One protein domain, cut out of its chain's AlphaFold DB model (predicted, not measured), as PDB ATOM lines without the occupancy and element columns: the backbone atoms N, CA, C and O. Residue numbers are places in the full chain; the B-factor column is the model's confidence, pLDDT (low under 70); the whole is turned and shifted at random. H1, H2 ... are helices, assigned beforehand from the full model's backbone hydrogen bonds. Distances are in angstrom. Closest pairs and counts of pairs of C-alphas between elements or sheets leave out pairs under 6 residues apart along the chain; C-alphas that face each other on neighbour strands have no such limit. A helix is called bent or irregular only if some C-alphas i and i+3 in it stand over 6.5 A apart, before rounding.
ATOM      1  N   CYS A  77      -1.320 -38.742  51.920       88.75
ATOM      2  CA  CYS A  77      -1.467 -39.843  50.964       88.75
ATOM      3  C   CYS A  77      -2.300 -39.444  49.738       88.75
ATOM      4  O   CYS A  77      -1.959 -39.818  48.613       88.75
ATOM      5  N   PHE A  78      -3.354 -38.651  49.939       92.12
ATOM      6  CA  PHE A  78      -4.212 -38.164  48.864       92.12
ATOM      7  C   PHE A  78      -3.541 -37.041  48.071       92.12
ATOM      8  O   PHE A  78      -3.662 -37.006  46.847       92.12
ATOM      9  N   GLU A  79      -2.740 -36.192  48.720       89.44
ATOM     10  CA  GLU A  79      -1.939 -35.180  48.022       89.44
ATOM     11  C   GLU A  79      -0.909 -35.806  47.076       89.44
ATOM     12  O   GLU A  79      -0.721 -35.316  45.962       89.44
ATOM     13  N   LYS A  80      -0.298 -36.938  47.453       88.31
ATOM     14  CA  LYS A  80       0.591 -37.699  46.554       88.31
ATOM     15  C   LYS A  80      -0.153 -38.241  45.331       88.31
ATOM     16  O   LYS A  80       0.377 -38.184  44.220       88.31
ATOM     17  N   ILE A  81      -1.382 -38.735  45.516       89.19
ATOM     18  CA  ILE A  81      -2.248 -39.175  44.409       89.19
ATOM     19  C   ILE A  81      -2.548 -37.997  43.472       89.19
ATOM     20  O   ILE A  81      -2.399 -38.124  42.254       89.19
ATOM     21  N   ASP A  82      -2.916 -36.839  44.015       88.19
ATOM     22  CA  ASP A  82      -3.275 -35.663  43.218       88.19
ATOM     23  C   ASP A  82      -2.074 -35.042  42.497       88.19
ATOM     24  O   ASP A  82      -2.186 -34.658  41.328       88.19
ATOM     25  N   ALA A  83      -0.904 -35.019  43.140       85.50
ATOM     26  CA  ALA A  83       0.345 -34.609  42.512       85.50
ATOM     27  C   ALA A  83       0.642 -35.476  41.278       85.50
ATOM     28  O   ALA A  83       0.861 -34.943  40.188       85.50
ATOM     29  N   LEU A  84       0.548 -36.804  41.399       82.25
ATOM     30  CA  LEU A  84       0.775 -37.729  40.283       82.25
ATOM     31  C   LEU A  84      -0.251 -37.581  39.158       82.25
ATOM     32  O   LEU A  84       0.125 -37.559  37.984       82.25
ATOM     33  N   LYS A  85      -1.534 -37.391  39.490       82.81
ATOM     34  CA  LYS A  85      -2.557 -37.048  38.490       82.81
ATOM     35  C   LYS A  85      -2.195 -35.771  37.734       82.81
ATOM     36  O   LYS A  85      -2.360 -35.720  36.518       82.81
ATOM     37  N   SER A  86      -1.698 -34.747  38.433       79.12
ATOM     38  CA  SER A  86      -1.327 -33.471  37.813       79.12
ATOM     39  C   SER A  86      -0.160 -33.611  36.829       79.12
ATOM     40  O   SER A  86      -0.253 -33.091  35.718       79.12
ATOM     41  N   PHE A  87       0.873 -34.390  37.172       74.81
ATOM     42  CA  PHE A  87       2.014 -34.652  36.287       74.81
ATOM     43  C   PHE A  87       1.603 -35.392  35.012       74.81
ATOM     44  O   PHE A  87       2.090 -35.095  33.924       74.81
ATOM     45  N   TRP A  88       0.678 -36.342  35.132       72.81
ATOM     46  CA  TRP A  88       0.283 -37.219  34.033       72.81
ATOM     47  C   TRP A  88      -0.825 -36.662  33.127       72.81
ATOM     48  O   TRP A  88      -1.109 -37.270  32.094       72.81
ATOM     49  N   ASN A  89      -1.419 -35.513  33.471       67.38
ATOM     50  CA  ASN A  89      -2.459 -34.854  32.669       67.38
ATOM     51  C   ASN A  89      -1.926 -34.107  31.433       67.38
ATOM     52  O   ASN A  89      -2.703 -33.838  30.521       67.38
ATOM     53  N   ASN A  90      -0.630 -33.785  31.377       60.47
ATOM     54  CA  ASN A  90      -0.049 -32.972  30.298       60.47
ATOM     55  C   ASN A  90       0.404 -33.782  29.068       60.47
ATOM     56  O   ASN A  90       0.772 -33.197  28.052       60.47
ATOM     57  N   ASP A  91       0.363 -35.113  29.139       53.88
ATOM     58  CA  ASP A  91       0.930 -36.001  28.123       53.88
ATOM     59  C   ASP A  91      -0.160 -36.743  27.335       53.88
ATOM     60  O   ASP A  91      -1.044 -37.379  27.907       53.88
ATOM     61  N   LYS A  92      -0.063 -36.723  25.998       57.34
ATOM     62  CA  LYS A  92      -1.047 -37.284  25.041       57.34
ATOM     63  C   LYS A  92      -1.160 -38.825  25.035       57.34
ATOM     64  O   LYS A  92      -1.890 -39.371  24.211       57.34
ATOM     65  N   SER A  93      -0.422 -39.540  25.886       59.22
ATOM     66  CA  SER A  93      -0.363 -41.013  25.891       59.22
ATOM     67  C   SER A  93      -1.320 -41.642  26.922       59.22
ATOM     68  O   SER A  93      -1.992 -40.927  27.660       59.22
ATOM     69  N   ASN A  94      -1.406 -42.982  26.979       64.06
ATOM     70  CA  ASN A  94      -2.282 -43.810  27.843       64.06
ATOM     71  C   ASN A  94      -2.065 -43.656  29.377       64.06
ATOM     72  O   ASN A  94      -2.211 -44.607  30.150       64.06
ATOM     73  N   ASN A  95      -1.736 -42.461  29.848       75.31
ATOM     74  CA  ASN A  95      -1.426 -42.114  31.227       75.31
ATOM     75  C   ASN A  95      -2.575 -42.355  32.208       75.31
ATOM     76  O   ASN A  95      -2.325 -42.606  33.384       75.31
ATOM     77  N   TYR A  96      -3.824 -42.373  31.743       76.81
ATOM     78  CA  TYR A  96      -4.969 -42.725  32.584       76.81
ATOM     79  C   TYR A  96      -4.876 -44.162  33.125       76.81
ATOM     80  O   TYR A  96      -5.285 -44.413  34.255       76.81
ATOM     81  N   LYS A  97      -4.276 -45.103  32.373       81.69
ATOM     82  CA  LYS A  97      -4.032 -46.467  32.869       81.69
ATOM     83  C   LYS A  97      -3.042 -46.452  34.031       81.69
ATOM     84  O   LYS A  97      -3.282 -47.120  35.023       81.69
ATOM     85  N   ARG A  98      -1.980 -45.644  33.938       85.62
ATOM     86  CA  ARG A  98      -0.996 -45.467  35.021       85.62
ATOM     87  C   ARG A  98      -1.610 -44.787  36.245       85.62
ATOM     88  O   ARG A  98      -1.364 -45.241  37.355       85.62
ATOM     89  N   GLN A  99      -2.457 -43.774  36.037       87.56
ATOM     90  CA  GLN A  99      -3.243 -43.143  37.104       87.56
ATOM     91  C   GLN A  99      -4.104 -44.178  37.838       87.56
ATOM     92  O   GLN A  99      -4.019 -44.286  39.056       87.56
ATOM     93  N   ILE A 100      -4.867 -44.988  37.098       88.25
ATOM     94  CA  ILE A 100      -5.713 -46.048  37.664       88.25
ATOM     95  C   ILE A 100      -4.874 -47.109  38.382       88.25
ATOM     96  O   ILE A 100      -5.201 -47.484  39.502       88.25
ATOM     97  N   SER A 101      -3.773 -47.573  37.784       89.75
ATOM     98  CA  SER A 101      -2.877 -48.550  38.416       89.75
ATOM     99  C   SER A 101      -2.284 -48.030  39.724       89.75
ATOM    100  O   SER A 101      -2.222 -48.778  40.695       89.75
ATOM    101  N   TYR A 102      -1.881 -46.758  39.770       90.88
ATOM    102  CA  TYR A 102      -1.358 -46.151  40.989       90.88
ATOM    103  C   TYR A 102      -2.442 -45.984  42.059       90.88
ATOM    104  O   TYR A 102      -2.200 -46.309  43.216       90.88
ATOM    105  N   ILE A 103      -3.653 -45.562  41.679       92.69
ATOM    106  CA  ILE A 103      -4.802 -45.525  42.596       92.69
ATOM    107  C   ILE A 103      -5.052 -46.925  43.167       92.69
ATOM    108  O   ILE A 103      -5.133 -47.083  44.378       92.69
ATOM    109  N   ASN A 104      -5.071 -47.961  42.330       93.50
ATOM    110  CA  ASN A 104      -5.261 -49.338  42.792       93.50
ATOM    111  C   ASN A 104      -4.164 -49.799  43.748       93.50
ATOM    112  O   ASN A 104      -4.460 -50.473  44.726       93.50
ATOM    113  N   TYR A 105      -2.913 -49.412  43.499       94.00
ATOM    114  CA  TYR A 105      -1.823 -49.641  44.442       94.00
ATOM    115  C   TYR A 105      -2.066 -48.910  45.769       94.00
ATOM    116  O   TYR A 105      -1.946 -49.522  46.827       94.00
ATOM    117  N   CYS A 106      -2.465 -47.637  45.742       92.88
ATOM    118  CA  CYS A 106      -2.743 -46.881  46.961       92.88
ATOM    119  C   CYS A 106      -3.859 -47.501  47.809       92.88
ATOM    120  O   CYS A 106      -3.726 -47.527  49.031       92.88
ATOM    121  N   TYR A 107      -4.911 -48.005  47.161       93.69
ATOM    122  CA  TYR A 107      -6.061 -48.671  47.782       93.69
ATOM    123  C   TYR A 107      -5.853 -50.178  48.018       93.69
ATOM    124  O   TYR A 107      -6.743 -50.842  48.545       93.69
ATOM    125  N   SER A 108      -4.706 -50.741  47.629       92.50
ATOM    126  CA  SER A 108      -4.351 -52.121  47.972       92.50
ATOM    127  C   SER A 108      -4.061 -52.243  49.468       92.50
ATOM    128  O   SER A 108      -3.736 -51.246  50.107       92.50
ATOM    129  N   LYS A 109      -4.126 -53.462  50.016       88.25
ATOM    130  CA  LYS A 109      -3.946 -53.730  51.455       88.25
ATOM    131  C   LYS A 109      -2.655 -53.131  52.036       88.25
ATOM    132  O   LYS A 109      -2.680 -52.515  53.091       88.25
ATOM    133  N   ASP A 110      -1.545 -53.232  51.306       89.25
ATOM    134  CA  ASP A 110      -0.244 -52.692  51.738       89.25
ATOM    135  C   ASP A 110      -0.038 -51.214  51.355       89.25
ATOM    136  O   ASP A 110       0.970 -50.590  51.710       89.25
ATOM    137  N   GLY A 111      -0.982 -50.646  50.605       90.19
ATOM    138  CA  GLY A 111      -0.954 -49.275  50.127       90.19
ATOM    139  C   GLY A 111      -1.257 -48.250  51.225       90.19
ATOM    140  O   GLY A 111      -1.868 -48.570  52.245       90.19
ATOM    141  N   PRO A 112      -0.861 -46.981  51.030       90.94
ATOM    142  CA  PRO A 112      -1.086 -45.918  52.010       90.94
ATOM    143  C   PRO A 112      -2.566 -45.681  52.348       90.94
ATOM    144  O   PRO A 112      -2.868 -45.360  53.489       90.94
ATOM    145  N   VAL A 113      -3.483 -45.844  51.388       90.94
ATOM    146  CA  VAL A 113      -4.929 -45.708  51.637       90.94
ATOM    147  C   VAL A 113      -5.500 -47.009  52.203       90.94
ATOM    148  O   VAL A 113      -6.363 -46.954  53.069       90.94
ATOM    149  N   GLY A 114      -4.982 -48.169  51.785       89.62
ATOM    150  CA  GLY A 114      -5.324 -49.461  52.391       89.62
ATOM    151  C   GLY A 114      -5.083 -49.494  53.898       89.62
ATOM    152  O   GLY A 114      -5.969 -49.901  54.640       89.62
ATOM    153  N   LYS A 115      -3.953 -48.950  54.362       91.12
ATOM    154  CA  LYS A 115      -3.664 -48.803  55.799       91.12
ATOM    155  C   LYS A 115      -4.704 -47.953  56.531       91.12
ATOM    156  O   LYS A 115      -5.180 -48.372  57.575       91.12
ATOM    157  N   LEU A 116      -5.122 -46.822  55.955       89.50
ATOM    158  CA  LEU A 116      -6.186 -45.985  56.535       89.50
ATOM    159  C   LEU A 116      -7.532 -46.720  56.622       89.50
ATOM    160  O   LEU A 116      -8.298 -46.502  57.559       89.50
ATOM    161  N   ILE A 117      -7.823 -47.583  55.644       89.75
ATOM    162  CA  ILE A 117      -9.031 -48.417  55.627       89.75
ATOM    163  C   ILE A 117      -8.951 -49.500  56.709       89.75
ATOM    164  O   ILE A 117      -9.932 -49.719  57.419       89.75
ATOM    165  N   ASP A 118      -7.797 -50.151  56.858       87.12
ATOM    166  CA  ASP A 118      -7.562 -51.174  57.883       87.12
ATOM    167  C   ASP A 118      -7.594 -50.582  59.304       87.12
ATOM    168  O   ASP A 118      -8.118 -51.213  60.219       87.12
ATOM    169  N   GLU A 119      -7.109 -49.349  59.475       86.19
ATOM    170  CA  GLU A 119      -7.193 -48.572  60.720       86.19
ATOM    171  C   GLU A 119      -8.610 -48.037  61.009       86.19
ATOM    172  O   GLU A 119      -8.866 -47.537  62.102       86.19
ATOM    173  N   GLY A 120      -9.543 -48.124  60.052       83.19
ATOM    174  CA  GLY A 120     -10.915 -47.639  60.217       83.19
ATOM    175  C   GLY A 120     -11.037 -46.112  60.304       83.19
ATOM    176  O   GLY A 120     -12.013 -45.605  60.857       83.19
ATOM    177  N   ASN A 121     -10.075 -45.357  59.761       86.19
ATOM    178  CA  ASN A 121     -10.059 -43.894  59.823       86.19
ATOM    179  C   ASN A 121     -11.078 -43.274  58.845       86.19
ATOM    180  O   ASN A 121     -10.747 -42.775  57.769       86.19
ATOM    181  N   LEU A 122     -12.355 -43.316  59.232       86.62
ATOM    182  CA  LEU A 122     -13.466 -42.808  58.428       86.62
ATOM    183  C   LEU A 122     -13.375 -41.299  58.173       86.62
ATOM    184  O   LEU A 122     -13.772 -40.854  57.099       86.62
ATOM    185  N   ALA A 123     -12.849 -40.514  59.118       86.62
ATOM    186  CA  ALA A 123     -12.775 -39.058  58.991       86.62
ATOM    187  C   ALA A 123     -11.966 -38.641  57.754       86.62
ATOM    188  O   ALA A 123     -12.458 -37.885  56.914       86.62
ATOM    189  N   ASP A 124     -10.771 -39.206  57.592       89.88
ATOM    190  CA  ASP A 124      -9.886 -38.895  56.469       89.88
ATOM    191  C   ASP A 124     -10.439 -39.413  55.130       89.88
ATOM    192  O   ASP A 124     -10.338 -38.739  54.098       89.88
ATOM    193  N   LEU A 125     -11.099 -40.579  55.140       92.06
ATOM    194  CA  LEU A 125     -11.785 -41.120  53.962       92.06
ATOM    195  C   LEU A 125     -12.949 -40.217  53.522       92.06
ATOM    196  O   LEU A 125     -13.130 -39.981  52.326       92.06
ATOM    197  N   TYR A 126     -13.706 -39.654  54.467       89.50
ATOM    198  CA  TYR A 126     -14.784 -38.708  54.176       89.50
ATOM    199  C   TYR A 126     -14.274 -37.376  53.635       89.50
ATOM    200  O   TYR A 126     -14.820 -36.876  52.651       89.50
ATOM    201  N   VAL A 127     -13.184 -36.842  54.194       90.81
ATOM    202  CA  VAL A 127     -12.531 -35.636  53.660       90.81
ATOM    203  C   VAL A 127     -12.148 -35.839  52.192       90.81
ATOM    204  O   VAL A 127     -12.409 -34.973  51.350       90.81
ATOM    205  N   ARG A 128     -11.599 -37.012  51.840       92.94
ATOM    206  CA  ARG A 128     -11.293 -37.339  50.442       92.94
ATOM    207  C   ARG A 128     -12.543 -37.455  49.576       92.94
ATOM    208  O   ARG A 128     -12.533 -36.987  48.434       92.94
ATOM    209  N   LYS A 129     -13.604 -38.074  50.092       91.19
ATOM    210  CA  LYS A 129     -14.869 -38.250  49.371       91.19
ATOM    211  C   LYS A 129     -15.480 -36.903  48.998       91.19
ATOM    212  O   LYS A 129     -15.801 -36.690  47.826       91.19
ATOM    213  N   ASP A 130     -15.548 -35.980  49.951       87.00
ATOM    214  CA  ASP A 130     -16.049 -34.624  49.724       87.00
ATOM    215  C   ASP A 130     -15.169 -33.863  48.728       87.00
ATOM    216  O   ASP A 130     -15.675 -33.230  47.798       87.00
ATOM    217  N   PHE A 131     -13.843 -33.979  48.850       89.38
ATOM    218  CA  PHE A 131     -12.900 -33.373  47.910       89.38
ATOM    219  C   PHE A 131     -13.088 -33.878  46.469       89.38
ATOM    220  O   PHE A 131     -13.101 -33.084  45.524       89.38
ATOM    221  N   LEU A 132     -13.242 -35.192  46.273       88.38
ATOM    222  CA  LEU A 132     -13.477 -35.782  44.952       88.38
ATOM    223  C   LEU A 132     -14.840 -35.376  44.386       88.38
ATOM    224  O   LEU A 132     -14.906 -34.994  43.219       88.38
ATOM    225  N   ASN A 133     -15.898 -35.408  45.201       86.81
ATOM    226  CA  ASN A 133     -17.242 -35.005  44.788       86.81
ATOM    227  C   ASN A 133     -17.269 -33.543  44.324       86.81
ATOM    228  O   ASN A 133     -17.741 -33.247  43.225       86.81
ATOM    229  N   ASN A 134     -16.668 -32.649  45.115       81.00
ATOM    230  CA  ASN A 134     -16.523 -31.245  44.754       81.00
ATOM    231  C   ASN A 134     -15.756 -31.107  43.437       81.00
ATOM    232  O   ASN A 134     -16.224 -30.434  42.532       81.00
ATOM    233  N   ASN A 135     -14.633 -31.806  43.258       79.25
ATOM    234  CA  ASN A 135     -13.869 -31.743  42.009       79.25
ATOM    235  C   ASN A 135     -14.602 -32.302  40.777       79.25
ATOM    236  O   ASN A 135     -14.346 -31.845  39.663       79.25
ATOM    237  N   ILE A 136     -15.482 -33.292  40.946       81.12
ATOM    238  CA  ILE A 136     -16.291 -33.866  39.858       81.12
ATOM    239  C   ILE A 136     -17.418 -32.907  39.440       81.12
ATOM    240  O   ILE A 136     -17.716 -32.813  38.243       81.12
ATOM    241  N   ASN A 137     -18.014 -32.194  40.403       77.12
ATOM    242  CA  ASN A 137     -19.188 -31.336  40.198       77.12
ATOM    243  C   ASN A 137     -18.857 -29.841  40.041       77.12
ATOM    244  O   ASN A 137     -19.699 -29.088  39.551       77.12
ATOM    245  N   PHE A 138     -17.637 -29.410  40.381       72.94
ATOM    246  CA  PHE A 138     -17.204 -28.005  40.395       72.94
ATOM    247  C   PHE A 138     -17.517 -27.267  39.092       72.94
ATOM    248  O   PHE A 138     -17.953 -26.120  39.100       72.94
ATOM    249  N   SER A 139     -17.318 -27.941  37.960       66.19
ATOM    250  CA  SER A 139     -17.523 -27.373  36.627       66.19
ATOM    251  C   SER A 139     -19.016 -27.112  36.352       66.19
ATOM    252  O   SER A 139     -19.422 -26.001  36.005       66.19
ATOM    253  N   SER A 140     -19.877 -28.091  36.653       69.38
ATOM    254  CA  SER A 140     -21.333 -27.936  36.566       69.38
ATOM    255  C   SER A 140     -21.894 -26.910  37.551       69.38
ATOM    256  O   SER A 140     -22.810 -26.170  37.191       69.38
ATOM    257  N   GLU A 141     -21.343 -26.827  38.762       74.69
ATOM    258  CA  GLU A 141     -21.749 -25.842  39.768       74.69
ATOM    259  C   GLU A 141     -21.358 -24.421  39.355       74.69
ATOM    260  O   GLU A 141     -22.193 -23.519  39.412       74.69
ATOM    261  N   LEU A 142     -20.139 -24.225  38.838       71.00
ATOM    262  CA  LEU A 142     -19.692 -22.947  38.278       71.00
ATOM    263  C   LEU A 142     -20.587 -22.478  37.129       71.00
ATOM    264  O   LEU A 142     -20.964 -21.306  37.085       71.00
ATOM    265  N   ILE A 143     -20.950 -23.380  36.211       69.25
ATOM    266  CA  ILE A 143     -21.886 -23.071  35.122       69.25
ATOM    267  C   ILE A 143     -23.258 -22.688  35.687       69.25
ATOM    268  O   ILE A 143     -23.863 -21.727  35.214       69.25
ATOM    269  N   GLY A 144     -23.741 -23.406  36.705       75.56
ATOM    270  CA  GLY A 144     -24.995 -23.096  37.392       75.56
ATOM    271  C   GLY A 144     -24.984 -21.707  38.034       75.56
ATOM    272  O   GLY A 144     -25.910 -20.925  37.820       75.56
ATOM    273  N   TRP A 145     -23.917 -21.358  38.756       75.31
ATOM    274  CA  TRP A 145     -23.748 -20.031  39.356       75.31
ATOM    275  C   TRP A 145     -23.624 -18.929  38.306       75.31
ATOM    276  O   TRP A 145     -24.217 -17.865  38.474       75.31
ATOM    277  N   ALA A 146     -22.916 -19.178  37.201       71.38
ATOM    278  CA  ALA A 146     -22.823 -18.226  36.098       71.38
ATOM    279  C   ALA A 146     -24.194 -17.994  35.438       71.38
ATOM    280  O   ALA A 146     -24.606 -16.856  35.228       71.38
ATOM    281  N   LEU A 147     -24.955 -19.059  35.174       71.75
ATOM    282  CA  LEU A 147     -26.311 -18.961  34.624       71.75
ATOM    283  C   LEU A 147     -27.278 -18.244  35.577       71.75
ATOM    284  O   LEU A 147     -28.055 -17.405  35.125       71.75
ATOM    285  N   GLY A 148     -27.218 -18.535  36.879       76.44
ATOM    286  CA  GLY A 148     -28.045 -17.866  37.887       76.44
ATOM    287  C   GLY A 148     -27.681 -16.390  38.078       76.44
ATOM    288  O   GLY A 148     -28.558 -15.538  38.220       76.44
ATOM    289  N   GLY A 149     -26.388 -16.060  38.019       72.19
ATOM    290  CA  GLY A 149     -25.917 -14.676  38.028       72.19
ATOM    291  C   GLY A 149     -26.397 -13.910  36.797       72.19
ATOM    292  O   GLY A 149     -26.940 -12.814  36.926       72.19
ATOM    293  N   PHE A 150     -26.278 -14.518  35.612       68.00
ATOM    294  CA  PHE A 150     -26.785 -13.951  34.365       68.00
ATOM    295  C   PHE A 150     -28.282 -13.672  34.422       68.00
ATOM    296  O   PHE A 150     -28.699 -12.554  34.134       68.00
ATOM    297  N   SER A 151     -29.092 -14.661  34.814       67.31
ATOM    298  CA  SER A 151     -30.548 -14.511  34.850       67.31
ATOM    299  C   SER A 151     -30.980 -13.414  35.819       67.31
ATOM    300  O   SER A 151     -31.872 -12.638  35.491       67.31
ATOM    301  N   THR A 152     -30.302 -13.287  36.961       72.25
ATOM    302  CA  THR A 152     -30.578 -12.234  37.949       72.25
ATOM    303  C   THR A 152     -30.227 -10.848  37.411       72.25
ATOM    304  O   THR A 152     -31.024  -9.922  37.544       72.25
ATOM    305  N   ILE A 153     -29.068 -10.701  36.756       66.62
ATOM    306  CA  ILE A 153     -28.658  -9.435  36.127       66.62
ATOM    307  C   ILE A 153     -29.657  -9.050  35.034       66.62
ATOM    308  O   ILE A 153     -30.173  -7.935  35.045       66.62
ATOM    309  N   VAL A 154     -29.995  -9.983  34.145       65.50
ATOM    310  CA  VAL A 154     -30.979  -9.779  33.076       65.50
ATOM    311  C   VAL A 154     -32.338  -9.370  33.653       65.50
ATOM    312  O   VAL A 154     -32.896  -8.356  33.245       65.50
ATOM    313  N   PHE A 155     -32.843 -10.093  34.653       63.56
ATOM    314  CA  PHE A 155     -34.121  -9.796  35.303       63.56
ATOM    315  C   PHE A 155     -34.127  -8.425  35.998       63.56
ATOM    316  O   PHE A 155     -35.087  -7.668  35.864       63.56
ATOM    317  N   SER A 156     -33.036  -8.059  36.682       63.97
ATOM    318  CA  SER A 156     -32.890  -6.744  37.327       63.97
ATOM    319  C   SER A 156     -32.859  -5.579  36.333       63.97
ATOM    320  O   SER A 156     -33.296  -4.477  36.658       63.97
ATOM    321  N   LEU A 157     -32.376  -5.824  35.113       61.75
ATOM    322  CA  LEU A 157     -32.379  -4.840  34.035       61.75
ATOM    323  C   LEU A 157     -33.776  -4.684  33.419       61.75
ATOM    324  O   LEU A 157     -34.171  -3.558  33.138       61.75
ATOM    325  N   PHE A 158     -34.542  -5.772  33.278       59.59
ATOM    326  CA  PHE A 158     -35.915  -5.734  32.756       59.59
ATOM    327  C   PHE A 158     -36.935  -5.095  33.712       59.59
ATOM    328  O   PHE A 158     -37.891  -4.487  33.253       59.59
ATOM    329  N   LEU A 159     -36.749  -5.190  35.033       55.41
ATOM    330  CA  LEU A 159     -37.672  -4.576  36.004       55.41
ATOM    331  C   LEU A 159     -37.476  -3.059  36.200       55.41
ATOM    332  O   LEU A 159     -38.330  -2.405  36.794       55.41
ATOM    333  N   ASN A 160     -36.374  -2.480  35.713       54.81
ATOM    334  CA  ASN A 160     -35.995  -1.078  35.942       54.81
ATOM    335  C   ASN A 160     -36.501  -0.096  34.859       54.81
ATOM    336  O   ASN A 160     -35.909   0.972  34.661       54.81
ATOM    337  N   ASP A 161     -37.615  -0.417  34.190       54.44
ATOM    338  CA  ASP A 161     -38.209   0.351  33.078       54.44
ATOM    339  C   ASP A 161     -38.422   1.851  33.376       54.44
ATOM    340  O   ASP A 161     -38.325   2.694  32.480       54.44
ATOM    341  N   SER A 162     -38.654   2.234  34.635       53.50
ATOM    342  CA  SER A 162     -38.857   3.639  35.024       53.50
ATOM    343  C   SER A 162     -37.569   4.476  34.986       53.50
ATOM    344  O   SER A 162     -37.582   5.620  34.527       53.50
ATOM    345  N   THR A 163     -36.441   3.903  35.410       52.34
ATOM    346  CA  THR A 163     -35.128   4.580  35.423       52.34
ATOM    347  C   THR A 163     -34.504   4.655  34.032       52.34
ATOM    348  O   THR A 163     -33.872   5.653  33.678       52.34
ATOM    349  N   ILE A 164     -34.744   3.624  33.218       52.91
ATOM    350  CA  ILE A 164     -34.280   3.540  31.837       52.91
ATOM    351  C   ILE A 164     -34.996   4.605  30.999       52.91
ATOM    352  O   ILE A 164     -34.322   5.386  30.334       52.91
ATOM    353  N   ASN A 165     -36.321   4.749  31.130       49.91
ATOM    354  CA  ASN A 165     -37.097   5.751  30.390       49.91
ATOM    355  C   ASN A 165     -36.745   7.210  30.741       49.91
ATOM    356  O   ASN A 165     -36.637   8.038  29.835       49.91
ATOM    357  N   GLN A 166     -36.501   7.545  32.014       50.97
ATOM    358  CA  GLN A 166     -36.096   8.907  32.405       50.97
ATOM    359  C   GLN A 166     -34.691   9.287  31.910       50.97
ATOM    360  O   GLN A 166     -34.472  10.418  31.480       50.97
ATOM    361  N   PHE A 167     -33.737   8.353  31.923       48.78
ATOM    362  CA  PHE A 167     -32.378   8.603  31.433       48.78
ATOM    363  C   PHE A 167     -32.327   8.707  29.897       48.78
ATOM    364  O   PHE A 167     -31.598   9.522  29.330       48.78
ATOM    365  N   ILE A 168     -33.172   7.919  29.226       50.62
ATOM    366  CA  ILE A 168     -33.407   7.902  27.779       50.62
ATOM    367  C   ILE A 168     -33.919   9.258  27.267       50.62
ATOM    368  O   ILE A 168     -33.528   9.697  26.187       50.62
ATOM    369  N   ILE A 169     -34.768   9.960  28.010       55.12
ATOM    370  CA  ILE A 169     -35.329  11.247  27.565       55.12
ATOM    371  C   ILE A 169     -34.268  12.368  27.539       55.12
ATOM    372  O   ILE A 169     -34.339  13.249  26.685       55.12
ATOM    373  N   ASN A 170     -33.239  12.309  28.393       53.12
ATOM    374  CA  ASN A 170     -32.353  13.455  28.636       53.12
ATOM    375  C   ASN A 170     -31.122  13.570  27.713       53.12
ATOM    376  O   ASN A 170     -30.580  14.665  27.584       53.12
ATOM    377  N   HIS A 171     -30.667  12.502  27.043       51.41
ATOM    378  CA  HIS A 171     -29.485  12.563  26.162       51.41
ATOM    379  C   HIS A 171     -29.592  11.600  24.966       51.41
ATOM    380  O   HIS A 171     -29.181  10.454  25.106       51.41
ATOM    381  N   PRO A 172     -30.092  12.024  23.786       56.09
ATOM    382  CA  PRO A 172     -30.485  11.127  22.688       56.09
ATOM    383  C   PRO A 172     -29.344  10.502  21.860       56.09
ATOM    384  O   PRO A 172     -29.517   9.395  21.376       56.09
ATOM    385  N   ILE A 173     -28.176  11.146  21.723       45.44
ATOM    386  CA  ILE A 173     -27.085  10.672  20.830       45.44
ATOM    387  C   ILE A 173     -26.041   9.818  21.577       45.44
ATOM    388  O   ILE A 173     -25.531   8.830  21.054       45.44
ATOM    389  N   LEU A 174     -25.756  10.145  22.842       44.59
ATOM    390  CA  LEU A 174     -24.941   9.314  23.748       44.59
ATOM    391  C   LEU A 174     -25.718   8.101  24.298       44.59
ATOM    392  O   LEU A 174     -25.120   7.199  24.887       44.59
ATOM    393  N   LYS A 175     -27.040   8.093  24.096       47.25
ATOM    394  CA  LYS A 175     -28.001   7.062  24.495       47.25
ATOM    395  C   LYS A 175     -27.688   5.720  23.868       47.25
ATOM    396  O   LYS A 175     -27.526   4.747  24.588       47.25
ATOM    397  N   ASP A 176     -27.538   5.694  22.549       50.84
ATOM    398  CA  ASP A 176     -27.476   4.441  21.805       50.84
ATOM    399  C   ASP A 176     -26.119   3.772  22.012       50.84
ATOM    400  O   ASP A 176     -26.047   2.593  22.345       50.84
ATOM    401  N   PHE A 177     -25.030   4.547  21.970       44.78
ATOM    402  CA  PHE A 177     -23.690   4.016  22.218       44.78
ATOM    403  C   PHE A 177     -23.476   3.568  23.665       44.78
ATOM    404  O   PHE A 177     -22.913   2.496  23.878       44.78
ATOM    405  N   ARG A 178     -23.937   4.329  24.672       50.28
ATOM    406  CA  ARG A 178     -23.791   3.940  26.087       50.28
ATOM    407  C   ARG A 178     -24.706   2.772  26.449       50.28
ATOM    408  O   ARG A 178     -24.281   1.901  27.203       50.28
ATOM    409  N   LEU A 179     -25.921   2.717  25.900       53.81
ATOM    410  CA  LEU A 179     -26.852   1.610  26.119       53.81
ATOM    411  C   LEU A 179     -26.313   0.311  25.494       53.81
ATOM    412  O   LEU A 179     -26.313  -0.737  26.140       53.81
ATOM    413  N   ILE A 180     -25.716   0.399  24.303       52.88
ATOM    414  CA  ILE A 180     -25.040  -0.733  23.662       52.88
ATOM    415  C   ILE A 180     -23.780  -1.158  24.441       52.88
ATOM    416  O   ILE A 180     -23.641  -2.338  24.755       52.88
ATOM    417  N   PHE A 181     -22.880  -0.236  24.808       48.28
ATOM    418  CA  PHE A 181     -21.601  -0.576  25.458       48.28
ATOM    419  C   PHE A 181     -21.703  -0.990  26.925       48.28
ATOM    420  O   PHE A 181     -20.919  -1.826  27.367       48.28
ATOM    421  N   VAL A 182     -22.628  -0.407  27.690       52.69
ATOM    422  CA  VAL A 182     -22.739  -0.663  29.134       52.69
ATOM    423  C   VAL A 182     -23.711  -1.803  29.433       52.69
ATOM    424  O   VAL A 182     -23.527  -2.492  30.433       52.69
ATOM    425  N   TYR A 183     -24.708  -2.046  28.574       58.00
ATOM    426  CA  TYR A 183     -25.772  -3.014  28.867       58.00
ATOM    427  C   TYR A 183     -25.806  -4.187  27.883       58.00
ATOM    428  O   TYR A 183     -25.811  -5.336  28.319       58.00
ATOM    429  N   ILE A 184     -25.766  -3.941  26.569       58.22
ATOM    430  CA  ILE A 184     -25.907  -5.014  25.565       58.22
ATOM    431  C   ILE A 184     -24.600  -5.800  25.380       58.22
ATOM    432  O   ILE A 184     -24.605  -7.030  25.423       58.22
ATOM    433  N   ILE A 185     -23.465  -5.113  25.218       58.88
ATOM    434  CA  ILE A 185     -22.153  -5.740  24.995       58.88
ATOM    435  C   ILE A 185     -21.747  -6.650  26.170       58.88
ATOM    436  O   ILE A 185     -21.376  -7.795  25.909       58.88
ATOM    437  N   PRO A 186     -21.865  -6.242  27.450       63.59
ATOM    438  CA  PRO A 186     -21.539  -7.120  28.573       63.59
ATOM    439  C   PRO A 186     -22.456  -8.342  28.668       63.59
ATOM    440  O   PRO A 186     -21.968  -9.420  28.986       63.59
ATOM    441  N   LEU A 187     -23.749  -8.216  28.339       64.06
ATOM    442  CA  LEU A 187     -24.681  -9.352  28.296       64.06
ATOM    443  C   LEU A 187     -24.313 -10.355  27.200       64.06
ATOM    444  O   LEU A 187     -24.307 -11.561  27.451       64.06
ATOM    445  N   ILE A 188     -23.958  -9.869  26.008       66.88
ATOM    446  CA  ILE A 188     -23.496 -10.708  24.898       66.88
ATOM    447  C   ILE A 188     -22.178 -11.399  25.271       66.88
ATOM    448  O   ILE A 188     -22.062 -12.614  25.121       66.88
ATOM    449  N   LEU A 189     -21.203 -10.665  25.816       63.19
ATOM    450  CA  LEU A 189     -19.929 -11.235  26.266       63.19
ATOM    451  C   LEU A 189     -20.121 -12.254  27.396       63.19
ATOM    452  O   LEU A 189     -19.464 -13.290  27.385       63.19
ATOM    453  N   TYR A 190     -21.041 -12.010  28.333       67.81
ATOM    454  CA  TYR A 190     -21.365 -12.948  29.408       67.81
ATOM    455  C   TYR A 190     -22.057 -14.211  28.872       67.81
ATOM    456  O   TYR A 190     -21.746 -15.322  29.297       67.81
ATOM    457  N   PHE A 191     -22.949 -14.068  27.889       65.88
ATOM    458  CA  PHE A 191     -23.570 -15.195  27.193       65.88
ATOM    459  C   PHE A 191     -22.530 -16.045  26.452       65.88
ATOM    460  O   PHE A 191     -22.498 -17.267  26.612       65.88
ATOM    461  N   PHE A 192     -21.618 -15.407  25.709       66.06
ATOM    462  CA  PHE A 192     -20.494 -16.099  25.081       66.06
ATOM    463  C   PHE A 192     -19.556 -16.726  26.117       66.06
ATOM    464  O   PHE A 192     -19.116 -17.849  25.905       66.06
ATOM    465  N   TYR A 193     -19.313 -16.081  27.260       68.25
ATOM    466  CA  TYR A 193     -18.538 -16.645  28.366       68.25
ATOM    467  C   TYR A 193     -19.182 -17.924  28.925       68.25
ATOM    468  O   TYR A 193     -18.495 -18.934  29.054       68.25
ATOM    469  N   ILE A 194     -20.501 -17.944  29.163       66.25
ATOM    470  CA  ILE A 194     -21.222 -19.162  29.584       66.25
ATOM    471  C   ILE A 194     -21.116 -20.265  28.521       66.25
ATOM    472  O   ILE A 194     -20.891 -21.430  28.855       66.25
ATOM    473  N   ILE A 195     -21.277 -19.926  27.237       66.12
ATOM    474  CA  ILE A 195     -21.118 -20.888  26.137       66.12
ATOM    475  C   ILE A 195     -19.683 -21.428  26.117       66.12
ATOM    476  O   ILE A 195     -19.489 -22.639  26.055       66.12
ATOM    477  N   CYS A 196     -18.673 -20.570  26.228       66.25
ATOM    478  CA  CYS A 196     -17.274 -20.978  26.296       66.25
ATOM    479  C   CYS A 196     -16.999 -21.885  27.500       66.25
ATOM    480  O   CYS A 196     -16.320 -22.890  27.324       66.25
ATOM    481  N   LEU A 197     -17.576 -21.619  28.676       64.81
ATOM    482  CA  LEU A 197     -17.489 -22.527  29.825       64.81
ATOM    483  C   LEU A 197     -18.135 -23.884  29.507       64.81
ATOM    484  O   LEU A 197     -17.496 -24.926  29.614       64.81
ATOM    485  N   ARG A 198     -19.372 -23.890  28.999       64.06
ATOM    486  CA  ARG A 198     -20.128 -25.121  28.717       64.06
ATOM    487  C   ARG A 198     -19.513 -25.989  27.615       64.06
ATOM    488  O   ARG A 198     -19.600 -27.217  27.672       64.06
ATOM    489  N   TYR A 199     -18.949 -25.376  26.576       59.53
ATOM    490  CA  TYR A 199     -18.395 -26.083  25.415       59.53
ATOM    491  C   TYR A 199     -16.875 -26.270  25.484       59.53
ATOM    492  O   TYR A 199     -16.381 -27.261  24.942       59.53
ATOM    493  N   GLY A 200     -16.150 -25.409  26.203       57.00
ATOM    494  CA  GLY A 200     -14.773 -25.664  26.631       57.00
ATOM    495  C   GLY A 200     -14.710 -26.921  27.497       57.00
ATOM    496  O   GLY A 200     -13.912 -27.820  27.234       57.00
ATOM    497  N   GLU A 201     -15.679 -27.092  28.400       51.28
ATOM    498  CA  GLU A 201     -15.834 -28.317  29.188       51.28
ATOM    499  C   GLU A 201     -16.124 -29.571  28.347       51.28
ATOM    500  O   GLU A 201     -15.643 -30.665  28.652       51.28
ATOM    501  N   LYS A 202     -16.843 -29.454  27.225       48.91
ATOM    502  CA  LYS A 202     -17.087 -30.619  26.356       48.91
ATOM    503  C   LYS A 202     -15.818 -31.147  25.677       48.91
ATOM    504  O   LYS A 202     -15.765 -32.351  25.425       48.91
ATOM    505  N   LYS A 203     -14.825 -30.294  25.385       48.44
ATOM    506  CA  LYS A 203     -13.544 -30.702  24.773       48.44
ATOM    507  C   LYS A 203     -12.435 -30.973  25.797       48.44
ATOM    508  O   LYS A 203     -11.655 -31.890  25.569       48.44
ATOM    509  N   GLU A 204     -12.391 -30.254  26.921       44.62
ATOM    510  CA  GLU A 204     -11.324 -30.393  27.930       44.62
ATOM    511  C   GLU A 204     -11.741 -31.138  29.214       44.62
ATOM    512  O   GLU A 204     -10.870 -31.652  29.905       44.62
ATOM    513  N   PHE A 205     -13.039 -31.290  29.528       43.09
ATOM    514  CA  PHE A 205     -13.505 -31.815  30.832       43.09
ATOM    515  C   PHE A 205     -14.270 -33.148  30.791       43.09
ATOM    516  O   PHE A 205     -14.379 -33.814  31.819       43.09
ATOM    517  N   LYS A 206     -14.708 -33.634  29.619       48.69
ATOM    518  CA  LYS A 206     -14.956 -35.087  29.438       48.69
ATOM    519  C   LYS A 206     -13.651 -35.900  29.378       48.69
ATOM    520  O   LYS A 206     -13.693 -37.127  29.418       48.69
ATOM    521  N   SER A 207     -12.515 -35.204  29.277       62.84
ATOM    522  CA  SER A 207     -11.159 -35.741  29.316       62.84
ATOM    523  C   SER A 207     -10.952 -36.557  30.589       62.84
ATOM    524  O   SER A 207     -11.261 -36.091  31.680       62.84
ATOM    525  N   TYR A 208     -10.451 -37.776  30.426       67.88
ATOM    526  CA  TYR A 208      -9.935 -38.762  31.384       67.88
ATOM    527  C   TYR A 208      -9.813 -38.398  32.880       67.88
ATOM    528  O   TYR A 208     -10.105 -39.246  33.717       67.88
ATOM    529  N   LYS A 209      -9.441 -37.169  33.249       74.88
ATOM    530  CA  LYS A 209      -9.436 -36.651  34.627       74.88
ATOM    531  C   LYS A 209     -10.759 -36.881  35.373       74.88
ATOM    532  O   LYS A 209     -10.729 -37.358  36.507       74.88
ATOM    533  N   LYS A 210     -11.913 -36.588  34.754       78.62
ATOM    534  CA  LYS A 210     -13.223 -36.832  35.392       78.62
ATOM    535  C   LYS A 210     -13.455 -38.328  35.627       78.62
ATOM    536  O   LYS A 210     -13.834 -38.716  36.724       78.62
ATOM    537  N   PHE A 211     -13.132 -39.161  34.638       81.75
ATOM    538  CA  PHE A 211     -13.252 -40.619  34.738       81.75
ATOM    539  C   PHE A 211     -12.362 -41.211  35.840       81.75
ATOM    540  O   PHE A 211     -12.811 -42.056  36.606       81.75
ATOM    541  N   VAL A 212     -11.112 -40.756  35.950       86.69
ATOM    542  CA  VAL A 212     -10.181 -41.205  36.996       86.69
ATOM    543  C   VAL A 212     -10.685 -40.805  38.387       86.69
ATOM    544  O   VAL A 212     -10.617 -41.612  39.311       86.69
ATOM    545  N   ASN A 213     -11.233 -39.596  38.540       88.94
ATOM    546  CA  ASN A 213     -11.822 -39.157  39.806       88.94
ATOM    547  C   ASN A 213     -13.094 -39.942  40.160       88.94
ATOM    548  O   ASN A 213     -13.240 -40.355  41.304       88.94
ATOM    549  N   GLU A 214     -13.986 -40.198  39.198       89.50
ATOM    550  CA  GLU A 214     -15.171 -41.046  39.404       89.50
ATOM    551  C   GLU A 214     -14.792 -42.493  39.751       89.50
ATOM    552  O   GLU A 214     -15.465 -43.145  40.548       89.50
ATOM    553  N   TYR A 215     -13.712 -43.007  39.158       91.19
ATOM    554  CA  TYR A 215     -13.184 -44.328  39.474       91.19
ATOM    555  C   TYR A 215     -12.682 -44.409  40.919       91.19
ATOM    556  O   TYR A 215     -13.087 -45.309  41.654       91.19
ATOM    557  N   GLU A 216     -11.849 -43.454  41.340       93.31
ATOM    558  CA  GLU A 216     -11.376 -43.372  42.726       93.31
ATOM    559  C   GLU A 216     -12.539 -43.203  43.706       93.31
ATOM    560  O   GLU A 216     -12.582 -43.886  44.723       93.31
ATOM    561  N   PHE A 217     -13.519 -42.359  43.372       93.44
ATOM    562  CA  PHE A 217     -14.711 -42.152  44.192       93.44
ATOM    563  C   PHE A 217     -15.466 -43.466  44.437       93.44
ATOM    564  O   PHE A 217     -15.810 -43.780  45.571       93.44
ATOM    565  N   LYS A 218     -15.650 -44.292  43.398       94.38
ATOM    566  CA  LYS A 218     -16.289 -45.613  43.532       94.38
ATOM    567  C   LYS A 218     -15.479 -46.590  44.385       94.38
ATOM    568  O   LYS A 218     -16.072 -47.412  45.079       94.38
ATOM    569  N   LEU A 219     -14.148 -46.553  44.310       94.00
ATOM    570  CA  LEU A 219     -13.294 -47.374  45.176       94.00
ATOM    571  C   LEU A 219     -13.407 -46.936  46.637       94.00
ATOM    572  O   LEU A 219     -13.526 -47.780  47.521       94.00
ATOM    573  N   LEU A 220     -13.413 -45.625  46.872       94.12
ATOM    574  CA  LEU A 220     -13.556 -45.038  48.196       94.12
ATOM    575  C   LEU A 220     -14.920 -45.348  48.819       94.12
ATOM    576  O   LEU A 220     -14.975 -45.732  49.982       94.12
ATOM    577  N   ASP A 221     -16.002 -45.262  48.043       93.44
ATOM    578  CA  ASP A 221     -17.344 -45.635  48.500       93.44
ATOM    579  C   ASP A 221     -17.412 -47.094  48.940       93.44
ATOM    580  O   ASP A 221     -17.900 -47.385  50.029       93.44
ATOM    581  N   LYS A 222     -16.852 -48.007  48.140       92.50
ATOM    582  CA  LYS A 222     -16.774 -49.427  48.504       92.50
ATOM    583  C   LYS A 222     -15.931 -49.660  49.752       92.50
ATOM    584  O   LYS A 222     -16.262 -50.524  50.557       92.50
ATOM    585  N   ALA A 223     -14.839 -48.916  49.914       90.19
ATOM    586  CA  ALA A 223     -14.000 -49.013  51.099       90.19
ATOM    587  C   ALA A 223     -14.760 -48.568  52.357       90.19
ATOM    588  O   ALA A 223     -14.758 -49.288  53.352       90.19
ATOM    589  N   ILE A 224     -15.474 -47.441  52.293       90.75
ATOM    590  CA  ILE A 224     -16.308 -46.949  53.397       90.75
ATOM    591  C   ILE A 224     -17.430 -47.947  53.715       90.75
ATOM    592  O   ILE A 224     -17.619 -48.304  54.873       90.75
ATOM    593  N   GLU A 225     -18.125 -48.462  52.700       89.44
ATOM    594  CA  GLU A 225     -19.160 -49.488  52.873       89.44
ATOM    595  C   GLU A 225     -18.596 -50.761  53.523       89.44
ATOM    596  O   GLU A 225     -19.221 -51.341  54.404       89.44
ATOM    597  N   SER A 226     -17.372 -51.165  53.166       87.62
ATOM    598  CA  SER A 226     -16.712 -52.312  53.796       87.62
ATOM    599  C   SER A 226     -16.367 -52.086  55.270       87.62
ATOM    600  O   SER A 226     -16.350 -53.048  56.032       87.62
ATOM    601  N   ILE A 227     -16.107 -50.839  55.681       85.56
ATOM    602  CA  ILE A 227     -15.928 -50.482  57.093       85.56
ATOM    603  C   ILE A 227     -17.284 -50.541  57.798       85.56
ATOM    604  O   ILE A 227     -17.386 -51.148  58.856       85.56
ATOM    605  N   TYR A 228     -18.344 -50.009  57.184       82.81
ATOM    606  CA  TYR A 228     -19.695 -50.069  57.748       82.81
ATOM    607  C   TYR A 228     -20.228 -51.479  57.929       82.81
ATOM    608  O   TYR A 228     -20.783 -51.769  58.978       82.81
TER     609      TYR A 228
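Overview. This is residues 77 to 228 of the 344 residues of an uncharacterized protein of Oscillospiraceae bacterium (UniProt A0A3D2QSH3). You are looking at a helical head with one long two-helix arm: H1, H2, H7 and the arm H4a of the bent helix H4 stand side by side in the head, with the short H3 at one end of them. H4b runs out from the head and H6a and H6b come back beside its line, with H5 at the far turn; this arm makes most of the length. The printed part has 152 residues with seven named helices, H1 to H7 in chain order, and no named strand: the class is all helix. The whole is extended, with a radius of gyration of the C-alphas of 24.1 A and spans of 77 by 37 by 18 A.

Along the chain. Find C-alpha 77 at (-1.467, -39.843, 50.964); there H1 begins and runs through residues 77 to 88, 17.2 A. Next come H2, residues 95 to 106, 16.5 A, and H3, residues 112 to 118. H4, residues 122 to 158, was assigned as one helix by its hydrogen bonds but is bent, with C-alphas 136 and 139 7.4 A apart; its arms are H4a, residues 122 to 136, 20.8 A, and H4b, residues 139 to 158, 28.7 A, ending at C-alpha 158 (-35.915, -5.734, 32.756). H5 holds residues 161 to 170. H6, residues 172 to 204, was likewise assigned as one helix but is bent, with C-alphas 182 and 185 6.6 A apart, into H6a, residues 172 to 182, and H6b, residues 185 to 204, 27.1 A. H7, residues 209 to 228, 28.6 A, ends at C-alpha 228 (-19.695, -50.069, 57.748).

Arrangement. Start with H1 and H2, a helical hairpin that touches at a shallow tilt of 13 degrees; its closest C-alphas, of Trp 88 and Asn 95, are 5.9 A apart. With residues 209 to 216 alone H7 touches H2, the same way at 17 degrees, closest at the C-alphas of Ile 100 and Val 212, 6.6 A. H7 also touches H4a, opposite ways at 26 degrees, closest at the C-alphas of Ile 136 and Lys 210, 6.2 A. H3 and H7 only just touch, with 3 pairs of C-alphas within 8 A, the closest those of Ile 117 and Ala 223, 6.7 A. H4a and H4b stand at a steep tilt of 55 degrees. Farther out H4b touches H6b, opposite ways at 15 degrees, closest at the C-alphas of Ala 146 and Ile 194, 6.8 A. H5 and H6a are close but not clearly touching, with the C-alphas of Ile 168 and Lys 175 6.4 A apart. Each O i to N i+4 pair is within hydrogen-bond range in H1, H2, H4a, H4b and H7, against 2 of 3 in H3, 5 of 6 in H5, 5 of 7 in H6a and 15 of 16 in H6b.

Size, cuts and confidence. The two C-alphas farthest apart, those of Asp 110 and Asn 170, are 77.1 A apart. The printed part has no cut, and no link is long. Look for low confidence, a pLDDT under 70, at 67 residues, among them residues 153 to 208; the mean pLDDT of the printed part is 73.5.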